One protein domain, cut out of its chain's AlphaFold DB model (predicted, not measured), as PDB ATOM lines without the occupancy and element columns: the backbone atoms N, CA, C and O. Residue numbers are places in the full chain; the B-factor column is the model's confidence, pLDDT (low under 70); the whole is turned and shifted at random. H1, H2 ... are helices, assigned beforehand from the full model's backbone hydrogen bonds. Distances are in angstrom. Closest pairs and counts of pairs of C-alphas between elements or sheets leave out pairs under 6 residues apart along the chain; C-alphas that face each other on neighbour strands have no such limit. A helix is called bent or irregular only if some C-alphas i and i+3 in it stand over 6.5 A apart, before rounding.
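Overview. This is residues 4 to 79 of the 86 residues of an uncharacterized protein of Lachnospiraceae bacterium (UniProt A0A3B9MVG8). A long helix, H3, packs its first part on a helical hairpin of H1 and H2, and its last part, residues 64 to 79, sticks out as a free arm. The hairpin and the first part of H3 form a small body, and the arm adds to its length. The printed part has 76 residues, with three named helices in the order H1, H2, H3 and no named strand; the class is all helix. The whole is compact, with a radius of gyration of the C-alphas of 12.9 A, yet elongated, spanning 42 by 23 by 18 A.

Arrangement. Start with H3, residues 52 to 79, which has a kink of 45 degrees near residue 69. H2, residues 30 to 48, touches it with residues 38 to 45 alone, closest at the C-alphas of Ala 45 and Pro 52, 5.0 A apart; they run opposite ways at a steep tilt of 48 degrees. H1, residues 4 to 20, only just touches H3, with 3 pairs of C-alphas within 8 A; the closest are those of Leu 9 and Tyr 59, 7.0 A apart. H1 and H2 form a hairpin at a shallow tilt of 26 degrees, and their closest C-alphas, of Phe 8 and Val 44, are 6.0 A apart. The helix packing is mostly crossed, but only just, with 1 of 3 touching pairs at a shallow tilt. Every O i to N i+4 pair is within hydrogen-bond range in H1 and H3, and 13 of 15 are in H2.

Along the chain. Find C-alpha 52 at (13.986, 27.979, -59.402); from there H3 runs 35.1 A to C-alpha 79 at (28.379, 19.332, -28.555). H1 begins at C-alpha 4, (2.403, 35.890, -51.636), and ends at residue 20, 23.8 A away. H2, residues 30 to 48, also measures 23.8 A, has a kink of 56 degrees near residue 37, and is only just irregular: C-alphas 36 and 39 are 6.9 A apart.

Size, cuts and confidence. Look to Gly 49 and Ser 79 for the two C-alphas farthest apart, 42.1 A. The printed part has no cut; the link from H2 to H3 is tight and that from H1 to H2 short. The mean pLDDT of the printed part is 70.5, and residues 22 to 28, 30 and 62 to 79 are under 70.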
ATOM      1  N   GLU A   4       2.276  36.995 -50.686       78.50
ATOM      2  CA  GLU A   4       2.403  35.890 -51.636       78.50
ATOM      3  C   GLU A   4       3.789  35.220 -51.579       78.50
ATOM      4  O   GLU A   4       3.886  34.000 -51.492       78.50
ATOM      5  N   ASP A   5       4.875  36.008 -51.493       73.88
ATOM      6  CA  ASP A   5       6.232  35.473 -51.281       73.88
ATOM      7  C   ASP A   5       6.314  34.607 -50.007       73.88
ATOM      8  O   ASP A   5       7.065  33.633 -49.971       73.88
ATOM      9  N   LYS A   6       5.586  34.980 -48.945       80.31
ATOM     10  CA  LYS A   6       5.590  34.242 -47.673       80.31
ATOM     11  C   LYS A   6       4.820  32.930 -47.774       80.31
ATOM     12  O   LYS A   6       5.268  31.946 -47.197       80.31
ATOM     13  N   GLU A   7       3.696  32.913 -48.486       84.69
ATOM     14  CA  GLU A   7       2.942  31.679 -48.739       84.69
ATOM     15  C   GLU A   7       3.763  30.686 -49.555       84.69
ATOM     16  O   GLU A   7       3.857  29.522 -49.183       84.69
ATOM     17  N   PHE A   8       4.443  31.159 -50.596       83.44
ATOM     18  CA  PHE A   8       5.326  30.325 -51.403       83.44
ATOM     19  C   PHE A   8       6.501  29.750 -50.616       83.44
ATOM     20  O   PHE A   8       6.821  28.573 -50.754       83.44
ATOM     21  N   LEU A   9       7.141  30.560 -49.772       79.00
ATOM     22  CA  LEU A   9       8.202  30.064 -48.897       79.00
ATOM     23  C   LEU A   9       7.674  29.027 -47.909       79.00
ATOM     24  O   LEU A   9       8.348  28.031 -47.684       79.00
ATOM     25  N   LYS A  10       6.465  29.224 -47.374       83.69
ATOM     26  CA  LYS A  10       5.821  28.250 -46.492       83.69
ATOM     27  C   LYS A  10       5.504  26.937 -47.220       83.69
ATOM     28  O   LYS A  10       5.750  25.882 -46.653       83.69
ATOM     29  N   GLU A  11       5.011  26.987 -48.462       85.62
ATOM     30  CA  GLU A  11       4.803  25.789 -49.297       85.62
ATOM     31  C   GLU A  11       6.108  25.000 -49.490       85.62
ATOM     32  O   GLU A  11       6.099  23.773 -49.420       85.62
ATOM     33  N   ILE A  12       7.227  25.692 -49.724       83.75
ATOM     34  CA  ILE A  12       8.537  25.046 -49.884       83.75
ATOM     35  C   ILE A  12       9.008  24.442 -48.561       83.75
ATOM     36  O   ILE A  12       9.493  23.318 -48.576       83.75
ATOM     37  N   ASP A  13       8.852  25.161 -47.449       80.75
ATOM     38  CA  ASP A  13       9.259  24.725 -46.107       80.75
ATOM     39  C   ASP A  13       8.493  23.463 -45.673       80.75
ATOM     40  O   ASP A  13       9.117  22.456 -45.354       80.75
ATOM     41  N   ASP A  14       7.159  23.456 -45.793       85.38
ATOM     42  CA  ASP A  14       6.319  22.281 -45.494       85.38
ATOM     43  C   ASP A  14       6.709  21.073 -46.368       85.38
ATOM     44  O   ASP A  14       6.811  19.939 -45.892       85.38
ATOM     45  N   TYR A  15       6.941  21.302 -47.667       86.19
ATOM     46  CA  TYR A  15       7.339  20.236 -48.585       86.19
ATOM     47  C   TYR A  15       8.739  19.713 -48.260       86.19
ATOM     48  O   TYR A  15       8.980  18.506 -48.302       86.19
ATOM     49  N   ALA A  16       9.667  20.611 -47.937       79.12
ATOM     50  CA  ALA A  16      11.021  20.266 -47.560       79.12
ATOM     51  C   ALA A  16      11.057  19.476 -46.255       79.12
ATOM     52  O   ALA A  16      11.732  18.452 -46.214       79.12
ATOM     53  N   GLU A  17      10.301  19.871 -45.230       79.19
ATOM     54  CA  GLU A  17      10.153  19.075 -44.012       79.19
ATOM     55  C   GLU A  17       9.620  17.678 -44.340       79.19
ATOM     56  O   GLU A  17      10.180  16.693 -43.870       79.19
ATOM     57  N   ASP A  18       8.620  17.535 -45.213       83.00
ATOM     58  CA  ASP A  18       8.083  16.210 -45.534       83.00
ATOM     59  C   ASP A  18       9.068  15.309 -46.300       83.00
ATOM     60  O   ASP A  18       9.183  14.119 -45.997       83.00
ATOM     61  N   VAL A  19       9.810  15.855 -47.272       80.44
ATOM     62  CA  VAL A  19      10.722  15.058 -48.116       80.44
ATOM     63  C   VAL A  19      12.128  14.904 -47.540       80.44
ATOM     64  O   VAL A  19      12.835  13.960 -47.924       80.44
ATOM     65  N   LEU A  20      12.538  15.821 -46.657       73.56
ATOM     66  CA  LEU A  20      13.837  15.838 -45.984       73.56
ATOM     67  C   LEU A  20      13.774  15.348 -44.527       73.56
ATOM     68  O   LEU A  20      14.840  15.106 -43.977       73.56
ATOM     69  N   LYS A  21      12.604  15.120 -43.903       74.12
ATOM     70  CA  LYS A  21      12.514  14.573 -42.520       74.12
ATOM     71  C   LYS A  21      13.282  13.267 -42.309       74.12
ATOM     72  O   LYS A  21      13.815  13.033 -41.231       74.12
ATOM     73  N   ASP A  22      13.322  12.416 -43.331       69.56
ATOM     74  CA  ASP A  22      14.031  11.130 -43.322       69.56
ATOM     75  C   ASP A  22      15.462  11.250 -43.877       69.56
ATOM     76  O   ASP A  22      16.183  10.259 -44.000       69.56
ATOM     77  N   ILE A  23      15.874  12.460 -44.263       66.69
ATOM     78  CA  ILE A  23      17.184  12.739 -44.829       66.69
ATOM     79  C   ILE A  23      18.029  13.436 -43.782       66.69
ATOM     80  O   ILE A  23      17.700  14.516 -43.311       66.69
ATOM     81  N   ASP A  24      19.180  12.847 -43.492       64.75
ATOM     82  CA  ASP A  24      20.208  13.513 -42.712       64.75
ATOM     83  C   ASP A  24      20.933  14.523 -43.626       64.75
ATOM     84  O   ASP A  24      21.654  14.101 -44.547       64.75
ATOM     85  N   PRO A  25      20.733  15.843 -43.438       60.91
ATOM     86  CA  PRO A  25      21.288  16.859 -44.325       60.91
ATOM     87  C   PRO A  25      22.816  16.927 -44.247       60.91
ATOM     88  O   PRO A  25      23.442  17.431 -45.176       60.91
ATOM     89  N   GLN A  26      23.424  16.387 -43.183       58.22
ATOM     90  CA  GLN A  26      24.877  16.341 -43.014       58.22
ATOM     91  C   GLN A  26      25.511  15.134 -43.715       58.22
ATOM     92  O   GLN A  26      26.684  15.178 -44.083       58.22
ATOM     93  N   LYS A  27      24.748  14.055 -43.930       65.62
ATOM     94  CA  LYS A  27      25.219  12.844 -44.632       65.62
ATOM     95  C   LYS A  27      24.778  12.772 -46.085       65.62
ATOM     96  O   LYS A  27      25.360  12.019 -46.867       65.62
ATOM     97  N   THR A  28      23.751  13.528 -46.449       63.53
ATOM     98  CA  THR A  28      23.137  13.455 -47.771       63.53
ATOM     99  C   THR A  28      23.634  14.576 -48.657       63.53
ATOM    100  O   THR A  28      23.547  15.752 -48.313       63.53
ATOM    101  N   GLN A  29      24.125  14.207 -49.837       71.00
ATOM    102  CA  GLN A  29      24.665  15.147 -50.809       71.00
ATOM    103  C   GLN A  29      23.624  16.211 -51.195       71.00
ATOM    104  O   GLN A  29      22.461  15.889 -51.442       71.00
ATOM    105  N   ILE A  30      24.061  17.472 -51.297       68.31
ATOM    106  CA  ILE A  30      23.197  18.616 -51.645       68.31
ATOM    107  C   ILE A  30      22.427  18.366 -52.949       68.31
ATOM    108  O   ILE A  30      21.258  18.718 -53.045       68.31
ATOM    109  N   SER A  31      23.037  17.697 -53.930       71.31
ATOM    110  CA  SER A  31      22.387  17.302 -55.186       71.31
ATOM    111  C   SER A  31      21.141  16.435 -54.974       71.31
ATOM    112  O   SER A  31      20.114  16.703 -55.586       71.31
ATOM    113  N   ALA A  32      21.193  15.455 -54.069       74.19
ATOM    114  CA  ALA A  32      20.058  14.579 -53.779       74.19
ATOM    115  C   ALA A  32      18.926  15.321 -53.046       74.19
ATOM    116  O   ALA A  32      17.750  15.040 -53.265       74.19
ATOM    117  N   GLN A  33      19.271  16.295 -52.199       71.56
ATOM    118  CA  GLN A  33      18.285  17.181 -51.572       71.56
ATOM    119  C   GLN A  33      17.633  18.091 -52.628       71.56
ATOM    120  O   GLN A  33      16.411  18.231 -52.659       71.56
ATOM    121  N   LEU A  34      18.436  18.636 -53.550       75.50
ATOM    122  CA  LEU A  34      17.977  19.482 -54.650       75.50
ATOM    123  C   LEU A  34      17.001  18.745 -55.574       75.50
ATOM    124  O   LEU A  34      15.986  19.311 -55.960       75.50
ATOM    125  N   GLU A  35      17.267  17.478 -55.901       81.06
ATOM    126  CA  GLU A  35      16.370  16.659 -56.725       81.06
ATOM    127  C   GLU A  35      14.993  16.465 -56.081       81.06
ATOM    128  O   GLU A  35      13.979  16.471 -56.780       81.06
ATOM    129  N   LYS A  36      14.934  16.347 -54.751       81.19
ATOM    130  CA  LYS A  36      13.656  16.241 -54.040       81.19
ATOM    131  C   LYS A  36      12.916  17.568 -53.959       81.19
ATOM    132  O   LYS A  36      11.694  17.562 -54.051       81.19
ATOM    133  N   LEU A  37      13.631  18.684 -53.820       79.69
ATOM    134  CA  LEU A  37      13.045  20.027 -53.742       79.69
ATOM    135  C   LEU A  37      12.702  20.621 -55.119       79.69
ATOM    136  O   LEU A  37      11.802  21.447 -55.229       79.69
ATOM    137  N   MET A  38      13.362  20.180 -56.192       84.69
ATOM    138  CA  MET A  38      13.118  20.586 -57.584       84.69
ATOM    139  C   MET A  38      11.638  20.698 -57.991       84.69
ATOM    140  O   MET A  38      11.300  21.701 -58.627       84.69
ATOM    141  N   PRO A  39      10.743  19.739 -57.673       87.94
ATOM    142  CA  PRO A  39       9.322  19.861 -57.997       87.94
ATOM    143  C   PRO A  39       8.652  21.080 -57.347       87.94
ATOM    144  O   PRO A  39       8.017  21.854 -58.063       87.94
ATOM    145  N   VAL A  40       8.830  21.302 -56.039       87.19
ATOM    146  CA  VAL A  40       8.210  22.444 -55.342       87.19
ATOM    147  C   VAL A  40       8.873  23.770 -55.723       87.19
ATOM    148  O   VAL A  40       8.187  24.763 -55.952       87.19
ATOM    149  N   LEU A  41      10.198  23.775 -55.910       84.50
ATOM    150  CA  LEU A  41      10.950  24.953 -56.347       84.50
ATOM    151  C   LEU A  41      10.504  25.421 -57.736       84.50
ATOM    152  O   LEU A  41      10.336  26.617 -57.945       84.50
ATOM    153  N   ASN A  42      10.273  24.498 -58.675       88.19
ATOM    154  CA  ASN A  42       9.759  24.834 -60.006       88.19
ATOM    155  C   ASN A  42       8.318  25.346 -59.971       88.19
ATOM    156  O   ASN A  42       7.970  26.240 -60.745       88.19
ATOM    157  N   ASP A  43       7.476  24.772 -59.115       89.62
ATOM    158  CA  ASP A  43       6.079  25.180 -58.994       89.62
ATOM    159  C   ASP A  43       5.976  26.611 -58.447       89.62
ATOM    160  O   ASP A  43       5.372  27.489 -59.067       89.62
ATOM    161  N   VAL A  44       6.702  26.886 -57.360       86.25
ATOM    162  CA  VAL A  44       6.813  28.225 -56.773       86.25
ATOM    163  C   VAL A  44       7.485  29.217 -57.721       86.25
ATOM    164  O   VAL A  44       7.028  30.351 -57.845       86.25
ATOM    165  N   ALA A  45       8.544  28.814 -58.423       87.12
ATOM    166  CA  ALA A  45       9.225  29.649 -59.410       87.12
ATOM    167  C   ALA A  45       8.265  30.125 -60.508       87.12
ATOM    168  O   ALA A  45       8.190  31.321 -60.796       87.12
ATOM    169  N   LYS A  46       7.459  29.208 -61.058       88.44
ATOM    170  CA  LYS A  46       6.437  29.531 -62.064       88.44
ATOM    171  C   LYS A  46       5.364  30.469 -61.521       88.44
ATOM    172  O   LYS A  46       5.002  31.416 -62.212       88.44
ATOM    173  N   LYS A  47       4.879  30.223 -60.300       85.38
ATOM    174  CA  LYS A  47       3.855  31.052 -59.643       85.38
ATOM    175  C   LYS A  47       4.372  32.460 -59.332       85.38
ATOM    176  O   LYS A  47       3.694  33.442 -59.606       85.38
ATOM    177  N   SER A  48       5.596  32.558 -58.820       80.88
ATOM    178  CA  SER A  48       6.227  33.820 -58.430       80.88
ATOM    179  C   SER A  48       6.881  34.572 -59.599       80.88
ATOM    180  O   SER A  48       7.358  35.691 -59.392       80.88
ATOM    181  N   GLY A  49       6.982  33.969 -60.787       84.62
ATOM    182  CA  GLY A  49       7.709  34.530 -61.930       84.62
ATOM    183  C   GLY A  49       9.223  34.662 -61.706       84.62
ATOM    184  O   GLY A  49       9.852  35.526 -62.314       84.62
ATOM    185  N   LYS A  50       9.802  33.850 -60.813       84.38
ATOM    186  CA  LYS A  50      11.245  33.826 -60.509       84.38
ATOM    187  C   LYS A  50      11.881  32.550 -61.047       84.38
ATOM    188  O   LYS A  50      11.176  31.600 -61.370       84.38
ATOM    189  N   SER A  51      13.207  32.503 -61.103       84.31
ATOM    190  CA  SER A  51      13.920  31.268 -61.431       84.31
ATOM    191  C   SER A  51      13.915  30.296 -60.243       84.31
ATOM    192  O   SER A  51      13.997  30.740 -59.096       84.31
ATOM    193  N   PRO A  52      13.873  28.972 -60.475       78.38
ATOM    194  CA  PRO A  52      13.986  27.979 -59.402       78.38
ATOM    195  C   PRO A  52      15.295  28.118 -58.609       78.38
ATOM    196  O   PRO A  52      15.303  27.857 -57.412       78.38
ATOM    197  N   GLU A  53      16.368  28.607 -59.236       78.50
ATOM    198  CA  GLU A  53      17.638  28.925 -58.568       78.50
ATOM    199  C   GLU A  53      17.501  30.099 -57.585       78.50
ATOM    200  O   GLU A  53      18.002  30.015 -56.468       78.50
ATOM    201  N   ASP A  54      16.769  31.163 -57.939       82.62
ATOM    202  CA  ASP A  54      16.499  32.293 -57.034       82.62
ATOM    203  C   ASP A  54      15.643  31.869 -55.835       82.62
ATOM    204  O   ASP A  54      15.851  32.321 -54.707       82.62
ATOM    205  N   ILE A  55      14.663  30.995 -56.080       81.62
ATOM    206  CA  ILE A  55      13.833  30.415 -55.024       81.62
ATOM    207  C   ILE A  55      14.686  29.522 -54.117       81.62
ATOM    208  O   ILE A  55      14.557  29.608 -52.899       81.62
ATOM    209  N   PHE A  56      15.599  28.733 -54.689       75.88
ATOM    210  CA  PHE A  56      16.522  27.896 -53.932       75.88
ATOM    211  C   PHE A  56      17.487  28.718 -53.073       75.88
ATOM    212  O   PHE A  56      17.654  28.406 -51.901       75.88
ATOM    213  N   ILE A  57      18.080  29.791 -53.608       78.44
ATOM    214  CA  ILE A  57      18.972  30.678 -52.843       78.44
ATOM    215  C   ILE A  57      18.215  31.319 -51.679       78.44
ATOM    216  O   ILE A  57      18.716  31.324 -50.563       78.44
ATOM    217  N   ARG A  58      16.988  31.806 -51.908       77.81
ATOM    218  CA  ARG A  58      16.142  32.351 -50.833       77.81
ATOM    219  C   ARG A  58      15.772  31.309 -49.790       77.81
ATOM    220  O   ARG A  58      15.772  31.620 -48.607       77.81
ATOM    221  N   TYR A  59      15.430  30.104 -50.229       75.00
ATOM    222  CA  TYR A  59      15.125  29.001 -49.331       75.00
ATOM    223  C   TYR A  59      16.357  28.617 -48.505       75.00
ATOM    224  O   TYR A  59      16.247  28.478 -47.298       75.00
ATOM    225  N   MET A  60      17.541  28.549 -49.115       72.19
ATOM    226  CA  MET A  60      18.814  28.314 -48.429       72.19
ATOM    227  C   MET A  60      19.191  29.431 -47.459       72.19
ATOM    228  O   MET A  60      19.726  29.130 -46.402       72.19
ATOM    229  N   ASP A  61      18.925  30.693 -47.789       71.81
ATOM    230  CA  ASP A  61      19.149  31.839 -46.901       71.81
ATOM    231  C   ASP A  61      18.229  31.751 -45.669       71.81
ATOM    232  O   ASP A  61      18.693  31.795 -44.532       71.81
ATOM    233  N   LEU A  62      16.942  31.465 -45.891       67.38
ATOM    234  CA  LEU A  62      15.936  31.282 -44.841       67.38
ATOM    235  C   LEU A  62      16.220  30.048 -43.972       67.38
ATOM    236  O   LEU A  62      16.137  30.097 -42.742       67.38
ATOM    237  N   CYS A  63      16.589  28.941 -44.619       59.34
ATOM    238  CA  CYS A  63      17.082  27.751 -43.955       59.34
ATOM    239  C   CYS A  63      18.374  28.057 -43.227       59.34
ATOM    240  O   CYS A  63      18.499  27.566 -42.134       59.34
ATOM    241  N   SER A  64      19.312  28.854 -43.735       57.28
ATOM    242  CA  SER A  64      20.546  29.196 -43.020       57.28
ATOM    243  C   SER A  64      20.260  30.039 -41.782       57.28
ATOM    244  O   SER A  64      20.900  29.833 -40.761       57.28
ATOM    245  N   GLU A  65      19.289  30.950 -41.803       57.31
ATOM    246  CA  GLU A  65      18.862  31.660 -40.590       57.31
ATOM    247  C   GLU A  65      18.232  30.693 -39.573       57.31
ATOM    248  O   GLU A  65      18.580  30.704 -38.388       57.31
ATOM    249  N   ARG A  66      17.365  29.786 -40.042       49.72
ATOM    250  CA  ARG A  66      16.731  28.741 -39.220       49.72
ATOM    251  C   ARG A  66      17.709  27.666 -38.762       49.72
ATOM    252  O   ARG A  66      17.555  27.178 -37.658       49.72
ATOM    253  N   ILE A  67      18.697  27.304 -39.571       42.78
ATOM    254  CA  ILE A  67      19.756  26.321 -39.336       42.78
ATOM    255  C   ILE A  67      20.831  26.958 -38.488       42.78
ATOM    256  O   ILE A  67      21.406  26.234 -37.725       42.78
ATOM    257  N   VAL A  68      21.082  28.265 -38.470       48.00
ATOM    258  CA  VAL A  68      21.949  28.853 -37.434       48.00
ATOM    259  C   VAL A  68      21.231  28.843 -36.085       48.00
ATOM    260  O   VAL A  68      21.850  28.557 -35.065       48.00
ATOM    261  N   GLU A  69      19.917  29.080 -36.050       44.88
ATOM    262  CA  GLU A  69      19.119  28.999 -34.819       44.88
ATOM    263  C   GLU A  69      18.893  27.545 -34.352       44.88
ATOM    264  O   GLU A  69      18.950  27.244 -33.155       44.88
ATOM    265  N   ASN A  70      18.715  26.622 -35.298       38.47
ATOM    266  CA  ASN A  70      18.512  25.202 -35.065       38.47
ATOM    267  C   ASN A  70      19.834  24.435 -34.971       38.47
ATOM    268  O   ASN A  70      19.866  23.519 -34.185       38.47
ATOM    269  N   GLU A  71      20.932  24.825 -35.631       36.19
ATOM    270  CA  GLU A  71      22.327  24.422 -35.338       36.19
ATOM    271  C   GLU A  71      22.707  24.964 -33.989       36.19
ATOM    272  O   GLU A  71      23.396  24.275 -33.276       36.19
ATOM    273  N   LYS A  72      22.277  26.144 -33.546       41.34
ATOM    274  CA  LYS A  72      22.576  26.515 -32.162       41.34
ATOM    275  C   LYS A  72      21.946  25.526 -31.179       41.34
ATOM    276  O   LYS A  72      22.594  25.211 -30.198       41.34
ATOM    277  N   LYS A  73      20.758  24.977 -31.471       40.16
ATOM    278  CA  LYS A  73      20.104  23.907 -30.685       40.16
ATOM    279  C   LYS A  73      20.611  22.488 -30.988       40.16
ATOM    280  O   LYS A  73      20.636  21.648 -30.096       40.16
ATOM    281  N   LEU A  74      21.007  22.214 -32.225       35.00
ATOM    282  CA  LEU A  74      21.452  20.917 -32.733       35.00
ATOM    283  C   LEU A  74      22.938  20.740 -32.438       35.00
ATOM    284  O   LEU A  74      23.312  19.663 -32.032       35.00
ATOM    285  N   ARG A  75      23.754  21.792 -32.534       37.94
ATOM    286  CA  ARG A  75      25.112  21.924 -31.985       37.94
ATOM    287  C   ARG A  75      25.092  21.966 -30.463       37.94
ATOM    288  O   ARG A  75      25.945  21.312 -29.908       37.94
ATOM    289  N   ASP A  76      24.129  22.594 -29.774       40.25
ATOM    290  CA  ASP A  76      23.972  22.358 -28.318       40.25
ATOM    291  C   ASP A  76      23.694  20.869 -28.033       40.25
ATOM    292  O   ASP A  76      24.275  20.308 -27.119       40.25
ATOM    293  N   SER A  77      22.875  20.203 -28.860       38.38
ATOM    294  CA  SER A  77      22.565  18.766 -28.721       38.38
ATOM    295  C   SER A  77      23.643  17.816 -29.288       38.38
ATOM    296  O   SER A  77      23.607  16.622 -29.005       38.38
ATOM    297  N   LEU A  78      24.586  18.312 -30.100       36.44
ATOM    298  CA  LEU A  78      25.689  17.565 -30.731       36.44
ATOM    299  C   LEU A  78      27.047  17.881 -30.073       36.44
ATOM    300  O   LEU A  78      27.981  17.099 -30.220       36.44
ATOM    301  N   SER A  79      27.181  18.988 -29.336       36.22
ATOM    302  CA  SER A  79      28.379  19.332 -28.555       36.22
ATOM    303  C   SER A  79      28.524  18.477 -27.295       36.22
ATOM    304  O   SER A  79      29.638  18.356 -26.802       36.22
TER     305      SER A  79